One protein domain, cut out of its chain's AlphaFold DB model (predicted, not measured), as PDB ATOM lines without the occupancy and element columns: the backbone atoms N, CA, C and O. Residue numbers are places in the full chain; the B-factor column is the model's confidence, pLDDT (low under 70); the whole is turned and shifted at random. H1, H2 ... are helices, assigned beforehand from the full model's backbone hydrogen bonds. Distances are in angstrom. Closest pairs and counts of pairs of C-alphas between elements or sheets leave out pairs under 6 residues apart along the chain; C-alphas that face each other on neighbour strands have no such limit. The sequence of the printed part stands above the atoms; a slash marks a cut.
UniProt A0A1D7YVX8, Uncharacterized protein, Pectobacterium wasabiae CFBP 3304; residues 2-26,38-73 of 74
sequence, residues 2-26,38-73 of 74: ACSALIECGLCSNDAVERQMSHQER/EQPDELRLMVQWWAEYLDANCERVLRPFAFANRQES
ATOM      1  N   ALA A   2      83.805  94.204 141.392       61.16
ATOM      2  CA  ALA A   2      83.381  93.349 142.513       61.16
ATOM      3  C   ALA A   2      84.224  92.061 142.674       61.16
ATOM      4  O   ALA A   2      84.451  91.628 143.797       61.16
ATOM      5  N   CYS A   3      84.740  91.481 141.579       58.25
ATOM      6  CA  CYS A   3      85.502  90.223 141.632       58.25
ATOM      7  C   CYS A   3      86.804  90.332 142.427       58.25
ATOM      8  O   CYS A   3      87.099  89.461 143.233       58.25
ATOM      9  N   SER A   4      87.575  91.403 142.208       59.19
ATOM     10  CA  SER A   4      88.881  91.579 142.853       59.19
ATOM     11  C   SER A   4      88.740  91.699 144.371       59.19
ATOM     12  O   SER A   4      89.453  91.027 145.103       59.19
ATOM     13  N   ALA A   5      87.744  92.454 144.846       64.88
ATOM     14  CA  ALA A   5      87.483  92.613 146.275       64.88
ATOM     15  C   ALA A   5      87.016  91.311 146.956       64.88
ATOM     16  O   ALA A   5      87.363  91.072 148.108       64.88
ATOM     17  N   LEU A   6      86.246  90.464 146.259       63.88
ATOM     18  CA  LEU A   6      85.756  89.187 146.798       63.88
ATOM     19  C   LEU A   6      86.853  88.118 146.875       63.88
ATOM     20  O   LEU A   6      86.871  87.335 147.820       63.88
ATOM     21  N   ILE A   7      87.777  88.115 145.912       64.19
ATOM     22  CA  ILE A   7      88.924  87.200 145.885       64.19
ATOM     23  C   ILE A   7      89.957  87.591 146.950       64.19
ATOM     24  O   ILE A   7      90.412  86.744 147.714       64.19
ATOM     25  N   GLU A   8      90.293  88.879 147.046       62.72
ATOM     26  CA  GLU A   8      91.306  89.380 147.988       62.72
ATOM     27  C   GLU A   8      90.860  89.297 149.455       62.72
ATOM     28  O   GLU A   8      91.697  89.198 150.350       62.72
ATOM     29  N   CYS A   9      89.551  89.296 149.716       70.06
ATOM     30  CA  CYS A   9      89.011  89.182 151.068       70.06
ATOM     31  C   CYS A   9      89.128  87.760 151.653       70.06
ATOM     32  O   CYS A   9      88.934  87.583 152.854       70.06
ATOM     33  N   GLY A  10      89.399  86.736 150.831       65.94
ATOM     34  CA  GLY A  10      89.589  85.348 151.280       65.94
ATOM     35  C   GLY A  10      88.350  84.669 151.886       65.94
ATOM     36  O   GLY A  10      88.425  83.511 152.287       65.94
ATOM     37  N   LEU A  11      87.210  85.364 151.944       64.94
ATOM     38  CA  LEU A  11      85.953  84.872 152.522       64.94
ATOM     39  C   LEU A  11      85.244  83.842 151.634       64.94
ATOM     40  O   LEU A  11      84.362  83.123 152.097       64.94
ATOM     41  N   CYS A  12      85.593  83.779 150.351       65.56
ATOM     42  CA  CYS A  12      85.004  82.861 149.386       65.56
ATOM     43  C   CYS A  12      86.120  82.244 148.544       65.56
ATOM     44  O   CYS A  12      87.085  82.923 148.192       65.56
ATOM     45  N   SER A  13      86.000  80.960 148.200       67.31
ATOM     46  CA  SER A  13      86.935  80.348 147.255       67.31
ATOM     47  C   SER A  13      86.841  81.053 145.897       67.31
ATOM     48  O   SER A  13      85.765  81.511 145.508       67.31
ATOM     49  N   ASN A  14      87.954  81.124 145.160       64.94
ATOM     50  CA  ASN A  14      87.978  81.699 143.807       64.94
ATOM     51  C   ASN A  14      86.853  81.132 142.922       64.94
ATOM     52  O   ASN A  14      86.119  81.891 142.291       64.94
ATOM     53  N   ASP A  15      86.624  79.818 142.999       64.88
ATOM     54  CA  ASP A  15      85.530  79.120 142.316       64.88
ATOM     55  C   ASP A  15      84.134  79.663 142.658       64.88
ATOM     56  O   ASP A  15      83.253  79.708 141.798       64.88
ATOM     57  N   ALA A  16      83.896  80.066 143.908       66.50
ATOM     58  CA  ALA A  16      82.614  80.630 144.326       66.50
ATOM     59  C   ALA A  16      82.396  82.033 143.735       66.50
ATOM     60  O   ALA A  16      81.280  82.368 143.335       66.50
ATOM     61  N   VAL A  17      83.463  82.831 143.615       67.75
ATOM     62  CA  VAL A  17      83.405  84.173 143.014       67.75
ATOM     63  C   VAL A  17      83.188  84.089 141.501       67.75
ATOM     64  O   VAL A  17      82.335  84.798 140.963       67.75
ATOM     65  N   GLU A  18      83.891  83.189 140.813       67.50
ATOM     66  CA  GLU A  18      83.716  82.971 139.371       67.50
ATOM     67  C   GLU A  18      82.311  82.456 139.026       67.50
ATOM     68  O   GLU A  18      81.691  82.931 138.071       67.50
ATOM     69  N   ARG A  19      81.751  81.553 139.845       65.94
ATOM     70  CA  ARG A  19      80.361  81.081 139.697       65.94
ATOM     71  C   ARG A  19      79.329  82.182 139.923       65.94
ATOM     72  O   ARG A  19      78.335  82.241 139.209       65.94
ATOM     73  N   GLN A  20      79.556  83.077 140.880       62.19
ATOM     74  CA  GLN A  20      78.635  84.185 141.128       62.19
ATOM     75  C   GLN A  20      78.635  85.199 139.976       62.19
ATOM     76  O   GLN A  20      77.590  85.739 139.612       62.19
ATOM     77  N   MET A  21      79.801  85.439 139.373       59.53
ATOM     78  CA  MET A  21      79.933  86.353 138.237       59.53
ATOM     79  C   MET A  21      79.368  85.766 136.941       59.53
ATOM     80  O   MET A  21      78.813  86.514 136.136       59.53
ATOM     81  N   SER A  22      79.432  84.444 136.753       57.75
ATOM     82  CA  SER A  22      78.838  83.779 135.585       57.75
ATOM     83  C   SER A  22      77.302  83.770 135.606       57.75
ATOM     84  O   SER A  22      76.673  83.706 134.552       57.75
ATOM     85  N   HIS A  23      76.671  83.935 136.775       56.84
ATOM     86  CA  HIS A  23      75.212  84.019 136.917       56.84
ATOM     87  C   HIS A  23      74.573  85.332 136.418       56.84
ATOM     88  O   HIS A  23      73.342  85.411 136.353       56.84
ATOM     89  N   GLN A  24      75.356  86.351 136.044       54.31
ATOM     90  CA  GLN A  24      74.824  87.597 135.468       54.31
ATOM     91  C   GLN A  24      74.508  87.482 133.964       54.31
ATOM     92  O   GLN A  24      73.640  88.203 133.472       54.31
ATOM     93  N   GLU A  25      75.102  86.532 133.230       49.59
ATOM     94  CA  GLU A  25      74.732  86.286 131.831       49.59
ATOM     95  C   GLU A  25      73.692  85.153 131.705       49.59
ATOM     96  O   GLU A  25      73.998  83.968 131.658       49.59
ATOM     97  N   ARG A  26      72.417  85.564 131.602       49.78
ATOM     98  CA  ARG A  26      71.265  84.829 131.020       49.78
ATOM     99  C   ARG A  26      70.777  83.531 131.706       49.78
ATOM    100  O   ARG A  26      70.850  82.428 131.186       49.78
ATOM    101  N   GLU A  38      65.817  75.139 150.708       53.72
ATOM    102  CA  GLU A  38      65.859  74.433 152.002       53.72
ATOM    103  C   GLU A  38      66.585  75.234 153.103       53.72
ATOM    104  O   GLU A  38      66.650  74.782 154.240       53.72
ATOM    105  N   GLN A  39      67.106  76.434 152.809       57.28
ATOM    106  CA  GLN A  39      67.835  77.275 153.778       57.28
ATOM    107  C   GLN A  39      67.327  78.732 153.792       57.28
ATOM    108  O   GLN A  39      68.029  79.659 153.384       57.28
ATOM    109  N   PRO A  40      66.074  78.964 154.225       60.78
ATOM    110  CA  PRO A  40      65.479  80.300 154.283       60.78
ATOM    111  C   PRO A  40      66.151  81.233 155.303       60.78
ATOM    112  O   PRO A  40      66.092  82.449 155.127       60.78
ATOM    113  N   ASP A  41      66.794  80.701 156.342       64.75
ATOM    114  CA  ASP A  41      67.297  81.509 157.459       64.75
ATOM    115  C   ASP A  41      68.625  82.206 157.141       64.75
ATOM    116  O   ASP A  41      68.785  83.391 157.432       64.75
ATOM    117  N   GLU A  42      69.539  81.530 156.442       63.81
ATOM    118  CA  GLU A  42      70.799  82.130 155.981       63.81
ATOM    119  C   GLU A  42      70.546  83.216 154.926       63.81
ATOM    120  O   GLU A  42      71.153  84.290 154.962       63.81
ATOM    121  N   LEU A  43      69.575  82.987 154.032       74.88
ATOM    122  CA  LEU A  43      69.160  83.984 153.047       74.88
ATOM    123  C   LEU A  43      68.548  85.221 153.726       74.88
ATOM    124  O   LEU A  43      68.814  86.349 153.312       74.88
ATOM    125  N   ARG A  44      67.744  85.023 154.778       76.56
ATOM    126  CA  ARG A  44      67.155  86.117 155.564       76.56
ATOM    127  C   ARG A  44      68.221  86.927 156.282       76.56
ATOM    128  O   ARG A  44      68.179  88.149 156.202       76.56
ATOM    129  N   LEU A  45      69.177  86.263 156.927       78.62
ATOM    130  CA  LEU A  45      70.273  86.934 157.621       78.62
ATOM    131  C   LEU A  45      71.101  87.783 156.649       78.62
ATOM    132  O   LEU A  45      71.388  88.946 156.927       78.62
ATOM    133  N   MET A  46      71.409  87.233 155.473       79.44
ATOM    134  CA  MET A  46      72.180  87.933 154.448       79.44
ATOM    135  C   MET A  46      71.441  89.158 153.894       79.44
ATOM    136  O   MET A  46      72.055  90.208 153.706       79.44
ATOM    137  N   VAL A  47      70.133  89.044 153.636       80.12
ATOM    138  CA  VAL A  47      69.320  90.157 153.117       80.12
ATOM    139  C   VAL A  47      69.092  91.229 154.184       80.12
ATOM    140  O   VAL A  47      69.151  92.415 153.864       80.12
ATOM    141  N   GLN A  48      68.889  90.832 155.442       81.69
ATOM    142  CA  GLN A  48      68.725  91.759 156.561       81.69
ATOM    143  C   GLN A  48      70.007  92.564 156.808       81.69
ATOM    144  O   GLN A  48      69.961  93.790 156.869       81.69
ATOM    145  N   TRP A  49      71.162  91.895 156.844       87.44
ATOM    146  CA  TRP A  49      72.454  92.567 156.975       87.44
ATOM    147  C   TRP A  49      72.713  93.541 155.816       87.44
ATOM    148  O   TRP A  49      73.236  94.637 156.016       87.44
ATOM    149  N   TRP A  50      72.300  93.174 154.598       84.44
ATOM    150  CA  TRP A  50      72.398  94.046 153.426       84.44
ATOM    151  C   TRP A  50      71.558  95.318 153.549       84.44
ATOM    152  O   TRP A  50      72.022  96.384 153.146       84.44
ATOM    153  N   ALA A  51      70.344  95.216 154.093       86.06
ATOM    154  CA  ALA A  51      69.491  96.375 154.332       86.06
ATOM    155  C   ALA A  51      70.137  97.329 155.348       86.06
ATOM    156  O   ALA A  51      70.321  98.507 155.052       86.06
ATOM    157  N   GLU A  52      70.599  96.800 156.484       85.62
ATOM    158  CA  GLU A  52      71.250  97.593 157.535       85.62
ATOM    159  C   GLU A  52      72.553  98.246 157.056       85.62
ATOM    160  O   GLU A  52      72.859  99.385 157.415       85.62
ATOM    161  N   TYR A  53      73.321  97.547 156.214       83.81
ATOM    162  CA  TYR A  53      74.524  98.099 155.605       83.81
ATOM    163  C   TYR A  53      74.202  99.263 154.662       83.81
ATOM    164  O   TYR A  53      74.882 100.287 154.710       83.81
ATOM    165  N   LEU A  54      73.177  99.127 153.812       85.94
ATOM    166  CA  LEU A  54      72.753 100.195 152.904       85.94
ATOM    167  C   LEU A  54      72.246 101.418 153.668       85.94
ATOM    168  O   LEU A  54      72.673 102.529 153.355       85.94
ATOM    169  N   ASP A  55      71.430 101.207 154.699       88.00
ATOM    170  CA  ASP A  55      70.926 102.279 155.558       88.00
ATOM    171  C   ASP A  55      72.082 103.023 156.244       88.00
ATOM    172  O   ASP A  55      72.184 104.249 156.168       88.00
ATOM    173  N   ALA A  56      73.036 102.289 156.824       85.19
ATOM    174  CA  ALA A  56      74.215 102.886 157.448       85.19
ATOM    175  C   ALA A  56      75.113 103.622 156.436       85.19
ATOM    176  O   ALA A  56      75.755 104.619 156.781       85.19
ATOM    177  N   ASN A  57      75.152 103.148 155.187       85.75
ATOM    178  CA  ASN A  57      75.948 103.749 154.123       85.75
ATOM    179  C   ASN A  57      75.311 105.027 153.543       85.75
ATOM    180  O   ASN A  57      76.017 105.877 152.998       85.75
ATOM    181  N   CYS A  58      73.991 105.192 153.688       85.81
ATOM    182  CA  CYS A  58      73.296 106.438 153.367       85.81
ATOM    183  C   CYS A  58      73.671 107.574 154.329       85.81
ATOM    184  O   CYS A  58      73.746 108.728 153.911       85.81
ATOM    185  N   GLU A  59      73.939 107.262 155.596       81.31
ATOM    186  CA  GLU A  59      74.338 108.258 156.594       81.31
ATOM    187  C   GLU A  59      75.844 108.553 156.563       81.31
ATOM    188  O   GLU A  59      76.273 109.681 156.821       81.31
ATOM    189  N   ARG A  60      76.678 107.540 156.289       78.25
ATOM    190  CA  ARG A  60      78.146 107.644 156.322       78.25
ATOM    191  C   ARG A  60      78.753 106.686 155.310       78.25
ATOM    192  O   ARG A  60      78.355 105.539 155.261       78.25
ATOM    193  N   VAL A  61      79.795 107.094 154.585       81.12
ATOM    194  CA  VAL A  61      80.487 106.182 153.655       81.12
ATOM    195  C   VAL A  61      81.229 105.096 154.444       81.12
ATOM    196  O   VAL A  61      82.323 105.323 154.966       81.12
ATOM    197  N   LEU A  62      80.624 103.914 154.543       82.38
ATOM    198  CA  LEU A  62      81.132 102.762 155.279       82.38
ATOM    199  C   LEU A  62      81.560 101.672 154.303       82.38
ATOM    200  O   LEU A  62      80.813 101.255 153.418       82.38
ATOM    201  N   ARG A  63      82.781 101.162 154.482       81.94
ATOM    202  CA  ARG A  63      83.210  99.964 153.753       81.94
ATOM    203  C   ARG A  63      82.525  98.736 154.364       81.94
ATOM    204  O   ARG A  63      82.438  98.682 155.592       81.94
ATOM    205  N   PRO A  64      82.129  97.730 153.567       75.94
ATOM    206  CA  PRO A  64      81.438  96.538 154.073       75.94
ATOM    207  C   PRO A  64      82.170  95.862 155.245       75.94
ATOM    208  O   PRO A  64      81.556  95.524 156.251       75.94
ATOM    209  N   PHE A  65      83.502  95.773 155.171       76.06
ATOM    210  CA  PHE A  65      84.342  95.202 156.232       76.06
ATOM    211  C   PHE A  65      84.304  96.005 157.542       76.06
ATOM    212  O   PHE A  65      84.268  95.442 158.630       76.06
ATOM    213  N   ALA A  66      84.264  97.337 157.450       77.94
ATOM    214  CA  ALA A  66      84.158  98.195 158.626       77.94
ATOM    215  C   ALA A  66      82.775  98.092 159.291       77.94
ATOM    216  O   ALA A  66      82.666  98.291 160.498       77.94
ATOM    217  N   PHE A  67      81.729  97.779 158.518       81.12
ATOM    218  CA  PHE A  67      80.380  97.556 159.038       81.12
ATOM    219  C   PHE A  67      80.243  96.181 159.709       81.12
ATOM    220  O   PHE A  67      79.703  96.103 160.809       81.12
ATOM    221  N   ALA A  68      80.812  95.125 159.114       79.88
ATOM    222  CA  ALA A  68      80.817  93.776 159.686       79.88
ATOM    223  C   ALA A  68      81.523  93.717 161.054       79.88
ATOM    224  O   ALA A  68      80.934  93.266 162.032       79.88
ATOM    225  N   ASN A  69      82.733  94.281 161.162       74.56
ATOM    226  CA  ASN A  69      83.509  94.271 162.414       74.56
ATOM    227  C   ASN A  69      82.889  95.127 163.532       74.56
ATOM    228  O   ASN A  69      83.262  95.009 164.697       74.56
ATOM    229  N   ARG A  70      81.949  96.020 163.195       64.00
ATOM    230  CA  ARG A  70      81.243  96.851 164.175       64.00
ATOM    231  C   ARG A  70      80.203  96.056 164.962       64.00
ATOM    232  O   ARG A  70      79.945  96.408 166.108       64.00
ATOM    233  N   GLN A  71      79.618  95.013 164.367       57.81
ATOM    234  CA  GLN A  71      78.628  94.167 165.042       57.81
ATOM    235  C   GLN A  71      79.266  93.142 165.995       57.81
ATOM    236  O   GLN A  71      78.587  92.632 166.874       57.81
ATOM    237  N   GLU A  72      80.571  92.884 165.877       54.12
ATOM    238  CA  GLU A  72      81.302  91.914 166.712       54.12
ATOM    239  C   GLU A  72      81.779  92.501 168.059       54.12
ATOM    240  O   GLU A  72      82.256  91.782 168.929       54.12
ATOM    241  N   SER A  73      81.653  93.821 168.241       45.56
ATOM    242  CA  SER A  73      82.137  94.555 169.424       45.56
ATOM    243  C   SER A  73      81.026  94.986 170.398       45.56
ATOM    244  O   SER A  73      81.261  95.896 171.196       45.56
TER     245      SER A  73
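AT A GLANCE: This is residues 2 to 26 and 38 to 73 of the 74 residues of an uncharacterized protein of Pectobacterium wasabiae CFBP 3304 (UniProt A0A1D7YVX8). Two separate helical pieces make up this loose model: a short helical hairpin of H1 and H2, and a long single helix, H3, with the short H4 turned crosswise to it near Tyr 53. The hairpin is apart from both H3 and H4, and the first part of H3, residues 40 to 48, sticks out free together with residues 38 and 39. The printed part has 61 residues with four named helices, in the order H1, H2, H3, H4, and no named strand; its class is all helix. The whole is loose, with a radius of gyration of the C-alphas of 13.6 A, and its C-alphas span 34 by 30 by 24 A.

IN THESE COORDINATES: Find C-alpha 2 at (83.381, 93.349, 142.513); here H1 begins, and it runs over residues 2 to 8, 10.4 A from first to last C-alpha. Go on to Asn 14, where H2 begins; it holds residues 14 to 22 and is 12.5 A long. After the cut, look for C-alpha 40 at (65.479, 80.300, 154.283): from there H3, residues 40 to 59, runs 29.4 A and is the longest helix. H4 follows, residues 64 to 71, 11.6 A long, and ends at C-alpha 71 at (78.628, 94.167, 165.042).

HOW THE PARTS SIT: Begin at the first residues: H1 and H2 form a helical hairpin. They touch, and their closest C-alphas are those of Ile 7 and Asn 14, 6.0 A apart. Their lines stand at a shallow tilt of 4 degrees, and they run opposite ways. Move on to H3 and you will find that it is apart from H1 and from H2. H4 is apart from H1 and H2 too. H3 and H4 are close but not clearly touching: their closest C-alphas, those of Tyr 53 and Phe 67, are 6.8 A apart. Their lines stand about perpendicular, at 76 degrees. In the backbones of H1 and H2 every O i to N i+4 pair is within hydrogen-bond range, against 15 of 16 in H3 and 2 of 4 in H4.

THE WHOLE: Look for the two C-alphas farthest apart, those of Arg 26 and Ser 73, at 41.1 A. Residues 27 to 37 are not printed, and C-alphas 26 and 38 are 24.0 A apart across this cut, which lies in the link from H2 to H3. The links H1 to H2 and H3 to H4 are tight. In the B-factor column the mean pLDDT of the printed part is 70.1; 33 residues are under 70, namely 2 to 8, 10 to 26, 38 to 42 and 70 to 73.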